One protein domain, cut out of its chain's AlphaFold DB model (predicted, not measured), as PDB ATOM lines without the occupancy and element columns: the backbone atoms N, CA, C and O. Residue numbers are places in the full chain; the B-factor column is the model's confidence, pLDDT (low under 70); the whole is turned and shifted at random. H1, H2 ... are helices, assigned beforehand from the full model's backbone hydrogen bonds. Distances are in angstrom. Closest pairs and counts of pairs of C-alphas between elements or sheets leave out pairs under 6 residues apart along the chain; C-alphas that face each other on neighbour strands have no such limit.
ATOM      1  N   PRO A  87     158.064 149.213 166.758       85.06
ATOM      2  CA  PRO A  87     158.390 150.115 165.653       85.06
ATOM      3  C   PRO A  87     157.155 150.830 165.084       85.06
ATOM      4  O   PRO A  87     157.240 152.013 164.745       85.06
ATOM      5  N   GLU A  88     155.993 150.177 165.034       85.31
ATOM      6  CA  GLU A  88     154.725 150.798 164.640       85.31
ATOM      7  C   GLU A  88     154.282 151.857 165.656       85.31
ATOM      8  O   GLU A  88     153.912 152.967 165.267       85.31
ATOM      9  N   ALA A  89     154.398 151.564 166.954       85.81
ATOM     10  CA  ALA A  89     154.101 152.520 168.021       85.81
ATOM     11  C   ALA A  89     155.003 153.765 167.949       85.81
ATOM     12  O   ALA A  89     154.527 154.891 168.100       85.81
ATOM     13  N   GLN A  90     156.295 153.578 167.661       88.06
ATOM     14  CA  GLN A  90     157.248 154.675 167.469       88.06
ATOM     15  C   GLN A  90     156.936 155.509 166.227       88.06
ATOM     16  O   GLN A  90     157.006 156.738 166.275       88.06
ATOM     17  N   ASN A  91     156.567 154.864 165.120       88.88
ATOM     18  CA  ASN A  91     156.168 155.565 163.904       88.88
ATOM     19  C   ASN A  91     154.910 156.412 164.151       88.88
ATOM     20  O   ASN A  91     154.862 157.590 163.794       88.88
ATOM     21  N   LEU A  92     153.930 155.848 164.857       87.06
ATOM     22  CA  LEU A  92     152.707 156.551 165.215       87.06
ATOM     23  C   LEU A  92     152.991 157.749 166.132       87.06
ATOM     24  O   LEU A  92     152.576 158.863 165.821       87.06
ATOM     25  N   ALA A  93     153.782 157.571 167.195       87.44
ATOM     26  CA  ALA A  93     154.207 158.672 168.063       87.44
ATOM     27  C   ALA A  93     154.900 159.794 167.268       87.44
ATOM     28  O   ALA A  93     154.588 160.976 167.443       87.44
ATOM     29  N   LYS A  94     155.766 159.431 166.313       88.81
ATOM     30  CA  LYS A  94     156.443 160.389 165.430       88.81
ATOM     31  C   LYS A  94     155.459 161.196 164.575       88.81
ATOM     32  O   LYS A  94     155.645 162.407 164.454       88.81
ATOM     33  N   LYS A  95     154.406 160.573 164.022       87.50
ATOM     34  CA  LYS A  95     153.364 161.268 163.230       87.50
ATOM     35  C   LYS A  95     152.683 162.384 164.028       87.50
ATOM     36  O   LYS A  95     152.420 163.450 163.479       87.50
ATOM     37  N   PHE A  96     152.482 162.179 165.328       85.25
ATOM     38  CA  PHE A  96     151.857 163.163 166.219       85.25
ATOM     39  C   PHE A  96     152.856 164.100 166.917       85.25
ATOM     40  O   PHE A  96     152.458 164.915 167.745       85.25
ATOM     41  N   SER A  97     154.143 164.061 166.542       87.31
ATOM     42  CA  SER A  97     155.221 164.815 167.208       87.31
ATOM     43  C   SER A  97     155.365 164.503 168.708       87.31
ATOM     44  O   SER A  97     155.723 165.391 169.479       87.31
ATOM     45  N   LEU A  98     155.061 163.271 169.119       86.06
ATOM     46  CA  LEU A  98     155.186 162.794 170.498       86.06
ATOM     47  C   LEU A  98     156.526 162.076 170.717       86.06
ATOM     48  O   LEU A  98     157.232 161.740 169.757       86.06
ATOM     49  N   SER A  99     156.877 161.812 171.978       85.06
ATOM     50  CA  SER A  99     158.108 161.093 172.304       85.06
ATOM     51  C   SER A  99     158.128 159.667 171.742       85.06
ATOM     52  O   SER A  99     157.246 158.850 172.007       85.06
ATOM     53  N   THR A 100     159.197 159.356 171.008       85.88
ATOM     54  CA  THR A 100     159.460 158.032 170.413       85.88
ATOM     55  C   THR A 100     160.350 157.150 171.288       85.88
ATOM     56  O   THR A 100     160.650 156.010 170.924       85.88
ATOM     57  N   ASP A 101     160.764 157.656 172.454       84.81
ATOM     58  CA  ASP A 101     161.537 156.886 173.418       84.81
ATOM     59  C   ASP A 101     160.764 155.635 173.826       84.81
ATOM     60  O   ASP A 101     159.618 155.706 174.255       84.81
ATOM     61  N   SER A 102     161.406 154.470 173.741       78.12
ATOM     62  CA  SER A 102     160.777 153.177 174.069       78.12
ATOM     63  C   SER A 102     160.208 153.102 175.493       78.12
ATOM     64  O   SER A 102     159.322 152.297 175.763       78.12
ATOM     65  N   LYS A 103     160.707 153.952 176.399       78.44
ATOM     66  CA  LYS A 103     160.262 154.074 177.792       78.44
ATOM     67  C   LYS A 103     159.369 155.294 178.038       78.44
ATOM     68  O   LYS A 103     159.043 155.569 179.190       78.44
ATOM     69  N   SER A 104     159.012 156.051 176.998       82.56
ATOM     70  CA  SER A 104     158.165 157.232 177.141       82.56
ATOM     71  C   SER A 104     156.749 156.840 177.556       82.56
ATOM     72  O   SER A 104     156.254 155.758 177.220       82.56
ATOM     73  N   ALA A 105     156.075 157.748 178.266       83.81
ATOM     74  CA  ALA A 105     154.672 157.576 178.620       83.81
ATOM     75  C   ALA A 105     153.797 157.406 177.367       83.81
ATOM     76  O   ALA A 105     152.863 156.609 177.389       83.81
ATOM     77  N   THR A 106     154.138 158.074 176.258       86.44
ATOM     78  CA  THR A 106     153.456 157.909 174.967       86.44
ATOM     79  C   THR A 106     153.555 156.488 174.439       86.44
ATOM     80  O   THR A 106     152.533 155.898 174.092       86.44
ATOM     81  N   ILE A 107     154.761 155.919 174.374       87.62
ATOM     82  CA  ILE A 107     154.928 154.562 173.853       87.62
ATOM     83  C   ILE A 107     154.209 153.575 174.767       87.62
ATOM     84  O   ILE A 107     153.407 152.787 174.277       87.62
ATOM     85  N   GLN A 108     154.375 153.678 176.089       87.44
ATOM     86  CA  GLN A 108     153.642 152.827 177.033       87.44
ATOM     87  C   GLN A 108     152.120 152.938 176.869       87.44
ATOM     88  O   GLN A 108     151.425 151.923 176.905       87.44
ATOM     89  N   LEU A 109     151.605 154.145 176.625       87.00
ATOM     90  CA  LEU A 109     150.190 154.380 176.373       87.00
ATOM     91  C   LEU A 109     149.723 153.683 175.090       87.00
ATOM     92  O   LEU A 109     148.765 152.913 175.140       87.00
ATOM     93  N   ILE A 110     150.415 153.898 173.970       87.69
ATOM     94  CA  ILE A 110     150.102 153.267 172.677       87.69
ATOM     95  C   ILE A 110     150.126 151.740 172.813       87.69
ATOM     96  O   ILE A 110     149.204 151.060 172.365       87.69
ATOM     97  N   CYS A 111     151.125 151.196 173.505       87.50
ATOM     98  CA  CYS A 111     151.231 149.764 173.765       87.50
ATOM     99  C   CYS A 111     150.088 149.253 174.658       87.50
ATOM    100  O   CYS A 111     149.545 148.177 174.412       87.50
ATOM    101  N   SER A 112     149.676 150.016 175.673       86.56
ATOM    102  CA  SER A 112     148.547 149.640 176.535       86.56
ATOM    103  C   SER A 112     147.198 149.662 175.803       86.56
ATOM    104  O   SER A 112     146.349 148.807 176.048       86.56
ATOM    105  N   LEU A 113     147.017 150.585 174.851       86.12
ATOM    106  CA  LEU A 113     145.851 150.632 173.962       86.12
ATOM    107  C   LEU A 113     145.847 149.434 173.002       86.12
ATOM    108  O   LEU A 113     144.830 148.757 172.860       86.12
ATOM    109  N   HIS A 114     147.006 149.123 172.412       87.94
ATOM    110  CA  HIS A 114     147.154 148.004 171.480       87.94
ATOM    111  C   HIS A 114     146.941 146.644 172.151       87.94
ATOM    112  O   HIS A 114     146.337 145.744 171.585       87.94
ATOM    113  N   THR A 115     147.395 146.495 173.392       85.69
ATOM    114  CA  THR A 115     147.217 145.260 174.173       85.69
ATOM    115  C   THR A 115     145.847 145.157 174.848       85.69
ATOM    116  O   THR A 115     145.535 144.116 175.424       85.69
ATOM    117  N   GLY A 116     145.028 146.216 174.814       82.69
ATOM    118  CA  GLY A 116     143.744 146.260 175.519       82.69
ATOM    119  C   GLY A 116     143.875 146.375 177.042       82.69
ATOM    120  O   GLY A 116     142.914 146.134 177.764       82.69
ATOM    121  N   THR A 117     145.061 146.724 177.549       82.81
ATOM    122  CA  THR A 117     145.335 146.892 178.989       82.81
ATOM    123  C   THR A 117     145.081 148.317 179.483       82.81
ATOM    124  O   THR A 117     145.139 148.583 180.687       82.81
ATOM    125  N   TYR A 118     144.780 149.245 178.572       82.88
ATOM    126  CA  TYR A 118     144.448 150.618 178.919       82.88
ATOM    127  C   TYR A 118     143.142 150.709 179.725       82.88
ATOM    128  O   TYR A 118     142.122 150.105 179.394       82.88
ATOM    129  N   LYS A 119     143.154 151.508 180.798       76.88
ATOM    130  CA  LYS A 119     142.016 151.627 181.716       76.88
ATOM    131  C   LYS A 119     140.798 152.239 181.012       76.88
ATOM    132  O   LYS A 119     140.854 153.371 180.545       76.88
ATOM    133  N   GLY A 120     139.677 151.518 181.031       68.94
ATOM    134  CA  GLY A 120     138.423 151.941 180.392       68.94
ATOM    135  C   GLY A 120     138.238 151.409 178.970       68.94
ATOM    136  O   GLY A 120     137.220 151.701 178.351       68.94
ATOM    137  N   LEU A 121     139.186 150.613 178.480       75.12
ATOM    138  CA  LEU A 121     139.098 149.904 177.214       75.12
ATOM    139  C   LEU A 121     138.747 148.431 177.483       75.12
ATOM    140  O   LEU A 121     139.277 147.825 178.412       75.12
ATOM    141  N   THR A 122     137.822 147.861 176.711       75.06
ATOM    142  CA  THR A 122     137.353 146.469 176.889       75.06
ATOM    143  C   THR A 122     138.013 145.475 175.936       75.06
ATOM    144  O   THR A 122     137.849 144.269 176.106       75.06
ATOM    145  N   HIS A 123     138.740 145.963 174.932       81.06
ATOM    146  CA  HIS A 123     139.371 145.166 173.884       81.06
ATOM    147  C   HIS A 123     140.679 145.815 173.418       81.06
ATOM    148  O   HIS A 123     140.913 146.994 173.647       81.06
ATOM    149  N   ALA A 124     141.539 145.033 172.773       85.31
ATOM    150  CA  ALA A 124     142.738 145.525 172.101       85.31
ATOM    151  C   ALA A 124     142.370 146.350 170.861       85.31
ATOM    152  O   ALA A 124     141.529 145.911 170.076       85.31
ATOM    153  N   LEU A 125     143.009 147.507 170.675       84.19
ATOM    154  CA  LEU A 125     142.837 148.338 169.479       84.19
ATOM    155  C   LEU A 125     143.928 148.056 168.453       84.19
ATOM    156  O   LEU A 125     145.106 147.991 168.801       84.19
ATOM    157  N   GLY A 126     143.567 147.969 167.176       86.69
ATOM    158  CA  GLY A 126     144.563 147.950 166.105       86.69
ATOM    159  C   GLY A 126     145.268 149.306 165.962       86.69
ATOM    160  O   GLY A 126     144.700 150.348 166.277       86.69
ATOM    161  N   TYR A 127     146.488 149.333 165.411       84.88
ATOM    162  CA  TYR A 127     147.232 150.586 165.190       84.88
ATOM    163  C   TYR A 127     146.470 151.644 164.374       84.88
ATOM    164  O   TYR A 127     146.660 152.833 164.614       84.88
ATOM    165  N   GLY A 128     145.582 151.234 163.460       84.25
ATOM    166  CA  GLY A 128     144.701 152.158 162.736       84.25
ATOM    167  C   GLY A 128     143.648 152.819 163.633       84.25
ATOM    168  O   GLY A 128     143.424 154.018 163.537       84.25
ATOM    169  N   GLU A 129     143.061 152.077 164.573       84.44
ATOM    170  CA  GLU A 129     142.096 152.630 165.535       84.44
ATOM    171  C   GLU A 129     142.782 153.534 166.561       84.44
ATOM    172  O   GLU A 129     142.223 154.542 166.988       84.44
ATOM    173  N   ILE A 130     144.021 153.200 166.935       87.44
ATOM    174  CA  ILE A 130     144.847 154.056 167.790       87.44
ATOM    175  C   ILE A 130     145.181 155.364 167.058       87.44
ATOM    176  O   ILE A 130     145.171 156.423 167.686       87.44
ATOM    177  N   GLU A 131     145.432 155.325 165.745       87.75
ATOM    178  CA  GLU A 131     145.617 156.531 164.927       87.75
ATOM    179  C   GLU A 131     144.364 157.416 164.911       87.75
ATOM    180  O   GLU A 131     144.469 158.625 165.141       87.75
ATOM    181  N   ASP A 132     143.183 156.831 164.705       85.38
ATOM    182  CA  ASP A 132     141.910 157.560 164.758       85.38
ATOM    183  C   ASP A 132     141.696 158.189 166.144       85.38
ATOM    184  O   ASP A 132     141.330 159.363 166.264       85.38
ATOM    185  N   LEU A 133     141.992 157.435 167.207       85.50
ATOM    186  CA  LEU A 133     141.869 157.900 168.585       85.50
ATOM    187  C   LEU A 133     142.824 159.064 168.891       85.50
ATOM    188  O   LEU A 133     142.413 160.049 169.507       85.50
ATOM    189  N   LEU A 134     144.077 158.982 168.438       86.75
ATOM    190  CA  LEU A 134     145.077 160.051 168.561       86.75
ATOM    191  C   LEU A 134     144.674 161.298 167.770       86.75
ATOM    192  O   LEU A 134     144.808 162.417 168.270       86.75
ATOM    193  N   THR A 135     144.128 161.113 166.569       85.38
ATOM    194  CA  THR A 135     143.601 162.199 165.730       85.38
ATOM    195  C   THR A 135     142.464 162.927 166.441       85.38
ATOM    196  O   THR A 135     142.441 164.159 166.503       85.38
ATOM    197  N   TYR A 136     141.543 162.180 167.048       82.88
ATOM    198  CA  TYR A 136     140.451 162.777 167.803       82.88
ATOM    199  C   TYR A 136     140.931 163.466 169.079       82.88
ATOM    200  O   TYR A 136     140.542 164.607 169.333       82.88
ATOM    201  N   ALA A 137     141.842 162.845 169.829       85.44
ATOM    202  CA  ALA A 137     142.480 163.464 170.987       85.44
ATOM    203  C   ALA A 137     143.172 164.787 170.613       85.44
ATOM    204  O   ALA A 137     143.061 165.776 171.337       85.44
ATOM    205  N   GLN A 138     143.822 164.844 169.447       84.19
ATOM    206  CA  GLN A 138     144.436 166.070 168.938       84.19
ATOM    207  C   GLN A 138     143.390 167.140 168.601       84.19
ATOM    208  O   GLN A 138     143.600 168.318 168.894       84.19
ATOM    209  N   SER A 139     142.242 166.743 168.045       80.94
ATOM    210  CA  SER A 139     141.124 167.661 167.794       80.94
ATOM    211  C   SER A 139     140.495 168.202 169.085       80.94
ATOM    212  O   SER A 139     140.064 169.354 169.111       80.94
ATOM    213  N   LEU A 140     140.468 167.406 170.161       80.50
ATOM    214  CA  LEU A 140     139.998 167.837 171.479       80.50
ATOM    215  C   LEU A 140     140.967 168.845 172.102       80.50
ATOM    216  O   LEU A 140     140.522 169.880 172.590       80.50
ATOM    217  N   ALA A 141     142.275 168.589 172.009       82.38
ATOM    218  CA  ALA A 141     143.301 169.525 172.466       82.38
ATOM    219  C   ALA A 141     143.200 170.880 171.745       82.38
ATOM    220  O   ALA A 141     143.209 171.927 172.386       82.38
ATOM    221  N   GLY A 142     142.996 170.870 170.423       76.12
ATOM    222  CA  GLY A 142     142.825 172.099 169.640       76.12
ATOM    223  C   GLY A 142     141.528 172.872 169.929       76.12
ATOM    224  O   GLY A 142     141.458 174.069 169.655       76.12
ATOM    225  N   GLN A 143     140.504 172.213 170.482       72.31
ATOM    226  CA  GLN A 143     139.232 172.836 170.874       72.31
ATOM    227  C   GLN A 143     139.227 173.351 172.319       72.31
ATOM    228  O   GLN A 143     138.277 174.032 172.723       72.31
ATOM    229  N   ASP A 144     140.268 173.049 173.096       70.62
ATOM    230  CA  ASP A 144     140.375 173.458 174.488       70.62
ATOM    231  C   ASP A 144     140.603 174.976 174.591       70.62
ATOM    232  O   ASP A 144     141.707 175.502 174.430       70.62
ATOM    233  N   LYS A 145     139.512 175.708 174.850       60.12
ATOM    234  CA  LYS A 145     139.491 177.179 174.920       60.12
ATOM    235  C   LYS A 145     140.356 177.751 176.045       60.12
ATOM    236  O   LYS A 145     140.595 178.958 176.047       60.12
ATOM    237  N   ASN A 146     140.807 176.922 176.989       62.09
ATOM    238  CA  ASN A 146     141.662 177.356 178.093       62.09
ATOM    239  C   ASN A 146     143.133 177.515 177.687       62.09
ATOM    240  O   ASN A 146     143.920 178.104 178.426       62.09
ATOM    241  N   THR A 147     143.500 177.037 176.503       53.91
ATOM    242  CA  THR A 147     144.874 177.043 176.007       53.91
ATOM    243  C   THR A 147     144.846 177.319 174.514       53.91
ATOM    244  O   THR A 147     144.792 176.408 173.691       53.91
ATOM    245  N   ALA A 148     144.886 178.601 174.145       47.94
ATOM    246  CA  ALA A 148     145.157 178.993 172.769       47.94
ATOM    247  C   ALA A 148     146.497 178.356 172.352       47.94
ATOM    248  O   ALA A 148     147.544 178.761 172.853       47.94
ATOM    249  N   ASN A 149     146.451 177.349 171.469       54.41
ATOM    250  CA  ASN A 149     147.553 176.459 171.056       54.41
ATOM    251  C   ASN A 149     147.817 175.206 171.919       54.41
ATOM    252  O   ASN A 149     148.938 174.694 171.890       54.41
ATOM    253  N   ALA A 150     146.829 174.663 172.640       61.94
ATOM    254  CA  ALA A 150     146.968 173.320 173.207       61.94
ATOM    255  C   ALA A 150     147.210 172.293 172.090       61.94
ATOM    256  O   ALA A 150     146.333 171.965 171.291       61.94
ATOM    257  N   LYS A 151     148.449 171.808 172.024       68.25
ATOM    258  CA  LYS A 151     148.861 170.703 171.168       68.25
ATOM    259  C   LYS A 151     148.881 169.439 172.017       68.25
ATOM    260  O   LYS A 151     149.232 169.488 173.192       68.25
ATOM    261  N   LEU A 152     148.545 168.313 171.399       77.50
ATOM    262  CA  LEU A 152     148.750 167.001 171.996       77.50
ATOM    263  C   LEU A 152     150.233 166.859 172.404       77.50
ATOM    264  O   LEU A 152     151.115 166.967 171.550       77.50
ATOM    265  N   SER A 153     150.496 166.671 173.695       82.25
ATOM    266  CA  SER A 153     151.833 166.470 174.270       82.25
ATOM    267  C   SER A 153     151.857 165.191 175.098       82.25
ATOM    268  O   SER A 153     150.807 164.750 175.562       82.25
ATOM    269  N   ASP A 154     153.037 164.620 175.343       78.56
ATOM    270  CA  ASP A 154     153.207 163.434 176.199       78.56
ATOM    271  C   ASP A 154     152.487 163.549 177.561       78.56
ATOM    272  O   ASP A 154     151.958 162.567 178.078       78.56
ATOM    273  N   GLU A 155     152.427 164.757 178.125       79.25
ATOM    274  CA  GLU A 155     151.831 165.052 179.436       79.25
ATOM    275  C   GLU A 155     150.297 165.095 179.400       79.25
ATOM    276  O   GLU A 155     149.634 164.730 180.370       79.25
ATOM    277  N   THR A 156     149.724 165.553 178.285       81.50
ATOM    278  CA  THR A 156     148.273 165.752 178.119       81.50
ATOM    279  C   THR A 156     147.598 164.607 177.369       81.50
ATOM    280  O   THR A 156     146.372 164.469 177.405       81.50
ATOM    281  N   LEU A 157     148.396 163.751 176.730       84.00
ATOM    282  CA  LEU A 157     147.959 162.645 175.893       84.00
ATOM    283  C   LEU A 157     146.982 161.713 176.615       84.00
ATOM    284  O   LEU A 157     145.900 161.436 176.105       84.00
ATOM    285  N   SER A 158     147.332 161.260 177.819       81.88
ATOM    286  CA  SER A 158     146.497 160.338 178.599       81.88
ATOM    287  C   SER A 158     145.127 160.939 178.934       81.88
ATOM    288  O   SER A 158     144.107 160.255 178.830       81.88
ATOM    289  N   THR A 159     145.083 162.233 179.255       84.81
ATOM    290  CA  THR A 159     143.851 162.971 179.558       84.81
ATOM    291  C   THR A 159     142.934 163.054 178.341       84.81
ATOM    292  O   THR A 159     141.748 162.730 178.448       84.81
ATOM    293  N   TYR A 160     143.465 163.426 177.172       85.94
ATOM    294  CA  TYR A 160     142.656 163.537 175.954       85.94
ATOM    295  C   TYR A 160     142.232 162.174 175.400       85.94
ATOM    296  O   TYR A 160     141.113 162.049 174.909       85.94
ATOM    297  N   ILE A 161     143.057 161.136 175.549       86.31
ATOM    298  CA  ILE A 161     142.687 159.757 175.200       86.31
ATOM    299  C   ILE A 161     141.580 159.237 176.126       86.31
ATOM    300  O   ILE A 161     140.609 158.648 175.656       86.31
ATOM    301  N   ALA A 162     141.668 159.492 177.434       84.94
ATOM    302  CA  ALA A 162     140.601 159.136 178.368       84.94
ATOM    303  C   ALA A 162     139.292 159.885 178.060       84.94
ATOM    304  O   ALA A 162     138.217 159.287 178.111       84.94
ATOM    305  N   ALA A 163     139.373 161.173 177.711       83.00
ATOM    306  CA  ALA A 163     138.216 161.957 177.288       83.00
ATOM    307  C   ALA A 163     137.606 161.408 175.989       83.00
ATOM    308  O   ALA A 163     136.396 161.209 175.921       83.00
ATOM    309  N   ALA A 164     138.443 161.087 175.000       83.25
ATOM    310  CA  ALA A 164     138.025 160.487 173.740       83.25
ATOM    311  C   ALA A 164     137.297 159.152 173.947       83.25
ATOM    312  O   ALA A 164     136.185 158.968 173.457       83.25
ATOM    313  N   LEU A 165     137.876 158.250 174.745       82.94
ATOM    314  CA  LEU A 165     137.265 156.957 175.061       82.94
ATOM    315  C   LEU A 165     135.965 157.104 175.852       82.94
ATOM    316  O   LEU A 165     135.026 156.348 175.629       82.94
ATOM    317  N   LYS A 166     135.873 158.096 176.744       82.19
ATOM    318  CA  LYS A 166     134.632 158.389 177.471       82.19
ATOM    319  C   LYS A 166     133.516 158.835 176.521       82.19
ATOM    320  O   LYS A 166     132.375 158.426 176.715       82.19
ATOM    321  N   THR A 167     133.834 159.649 175.517       79.31
ATOM    322  CA  THR A 167     132.868 160.093 174.499       79.31
ATOM    323  C   THR A 167     132.462 158.949 173.570       79.31
ATOM    324  O   THR A 167     131.296 158.851 173.203       79.31
ATOM    325  N   CYS A 168     133.396 158.055 173.242       76.62
ATOM    326  CA  CYS A 168     133.196 156.961 172.289       76.62
ATOM    327  C   CYS A 168     132.840 155.608 172.918       76.62
ATOM    328  O   CYS A 168     132.865 154.600 172.226       76.62
ATOM    329  N   ALA A 169     132.515 155.560 174.214       66.38
ATOM    330  CA  ALA A 169     132.505 154.329 175.012       66.38
ATOM    331  C   ALA A 169     131.634 153.176 174.466       66.38
ATOM    332  O   ALA A 169     131.906 152.020 174.784       66.38
ATOM    333  N   ASN A 170     130.606 153.476 173.667       64.75
ATOM    334  CA  ASN A 170     129.665 152.487 173.132       64.75
ATOM    335  C   ASN A 170     129.739 152.306 171.609       64.75
ATOM    336  O   ASN A 170     129.041 151.444 171.077       64.75
ATOM    337  N   ASP A 171     130.564 153.088 170.914       71.56
ATOM    338  CA  ASP A 171     130.656 153.086 169.456       71.56
ATOM    339  C   ASP A 171     132.049 152.622 169.013       71.56
ATOM    340  O   ASP A 171     133.035 152.870 169.714       71.56
ATOM    341  N   PRO A 172     132.184 151.976 167.838       73.38
ATOM    342  CA  PRO A 172     133.504 151.724 167.279       73.38
ATOM    343  C   PRO A 172     134.238 153.059 167.124       73.38
ATOM    344  O   PRO A 172     133.674 154.022 166.593       73.38
ATOM    345  N   ILE A 173     135.486 153.120 167.604       70.25
ATOM    346  CA  ILE A 173     136.253 154.369 167.728       70.25
ATOM    347  C   ILE A 173     136.257 155.132 166.405       70.25
ATOM    348  O   ILE A 173     135.936 156.313 166.393       70.25
ATOM    349  N   SER A 174     136.488 154.458 165.281       69.12
ATOM    350  CA  SER A 174     136.471 155.073 163.949       69.12
ATOM    351  C   SER A 174     135.139 155.763 163.599       69.12
ATOM    352  O   SER A 174     135.132 156.867 163.049       69.12
ATOM    353  N   ALA A 175     133.995 155.168 163.955       74.25
ATOM    354  CA  ALA A 175     132.680 155.770 163.733       74.25
ATOM    355  C   ALA A 175     132.434 156.955 164.674       74.25
ATOM    356  O   ALA A 175     131.965 158.005 164.231       74.25
ATOM    357  N   CYS A 176     132.801 156.812 165.949       77.69
ATOM    358  CA  CYS A 176     132.682 157.889 166.923       77.69
ATOM    359  C   CYS A 176     133.567 159.089 166.561       77.69
ATOM    360  O   CYS A 176     133.106 160.231 166.592       77.69
ATOM    361  N   VAL A 177     134.817 158.843 166.168       74.62
ATOM    362  CA  VAL A 177     135.754 159.879 165.730       74.62
ATOM    363  C   VAL A 177     135.192 160.608 164.520       74.62
ATOM    364  O   VAL A 177     135.147 161.834 164.536       74.62
ATOM    365  N   LYS A 178     134.674 159.894 163.515       73.56
ATOM    366  CA  LYS A 178     134.050 160.509 162.333       73.56
ATOM    367  C   LYS A 178     132.804 161.336 162.669       73.56
ATOM    368  O   LYS A 178     132.561 162.351 162.023       73.56
ATOM    369  N   ALA A 179     132.023 160.918 163.662       75.00
ATOM    370  CA  ALA A 179     130.845 161.653 164.115       75.00
ATOM    371  C   ALA A 179     131.195 162.913 164.930       75.00
ATOM    372  O   ALA A 179     130.412 163.861 164.945       75.00
ATOM    373  N   ASN A 180     132.355 162.932 165.597       67.94
ATOM    374  CA  ASN A 180     132.729 163.981 166.551       67.94
ATOM    375  C   ASN A 180     133.920 164.851 166.117       67.94
ATOM    376  O   ASN A 180     134.219 165.844 166.785       67.94
ATOM    377  N   THR A 181     134.605 164.525 165.021       63.34
ATOM    378  CA  THR A 181     135.576 165.439 164.410       63.34
ATOM    379  C   THR A 181     134.822 166.482 163.589       63.34
ATOM    380  O   THR A 181     134.028 166.119 162.719       63.34
TER     381      THR A 181
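Overview. This is residues 87 to 181 of the 220 residues of an uncharacterized protein of Ktedonobacter racemifer DSM 44963 (UniProt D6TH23). Two crossed layers of helices: H1, H3 and H5 run roughly the same way in one layer, H5 beside the long H3 and H1 more loosely placed on its other side, while H4 crosses over H3 and H2 crosses over H1 and the first part of H3. Two long loops link H2 to H3 and H3 to H4. The printed part has 95 residues with five named helices, H1 to H5 in chain order, and no named strand; the class is all helix. It is compact, with a radius of gyration of the C-alphas of 12.3 A and spans of 33 by 29 by 19 A.

Along the chain. H1, residues 87 to 95, begins at C-alpha 87 (158.390, 150.115, 165.653) and is 12.5 A long. H2, residues 105 to 114, is 14.1 A long. H3, residues 127 to 143, is 24.3 A long. H4, residues 157 to 167, is 15.4 A long. H5, residues 173 to 180, is 10.3 A long and ends at C-alpha 180 (132.729, 163.981, 166.551).

Arrangement. H3 is the hub, touching four helices. It touches H4 about perpendicular at 84 degrees, closest C-alphas Ala 137 and Tyr 160, 5.0 A. With residues 129 to 136 alone it touches H5, the same way at a shallow tilt of 25 degrees, closest C-alphas Tyr 136 and Val 177, 5.9 A. With residues 127 to 130 alone it touches H2, closest C-alphas His 114 and Tyr 127, 6.8 A. With residues 127 to 131 alone it only just touches H1, with 3 pairs of C-alphas within 8 A, the closest being Leu 92 and Glu 131, 7.1 A. H1 and H2 touch at a steep tilt of 60 degrees, closest C-alphas Ala 89 and Ile 110, 6.2 A. H1 is apart from H4 and H5. In H1, H2, H3, H4 and H5 every O i to N i+4 pair is within hydrogen-bond range.

Size, cuts and confidence. The two farthest C-alphas, His 123 and Ala 148, are 34.3 A apart. The printed part has no cut. The links H2 to H3 and H3 to H4 are long. The model's pLDDT is under 70 in 13 residues, among them 145 to 151.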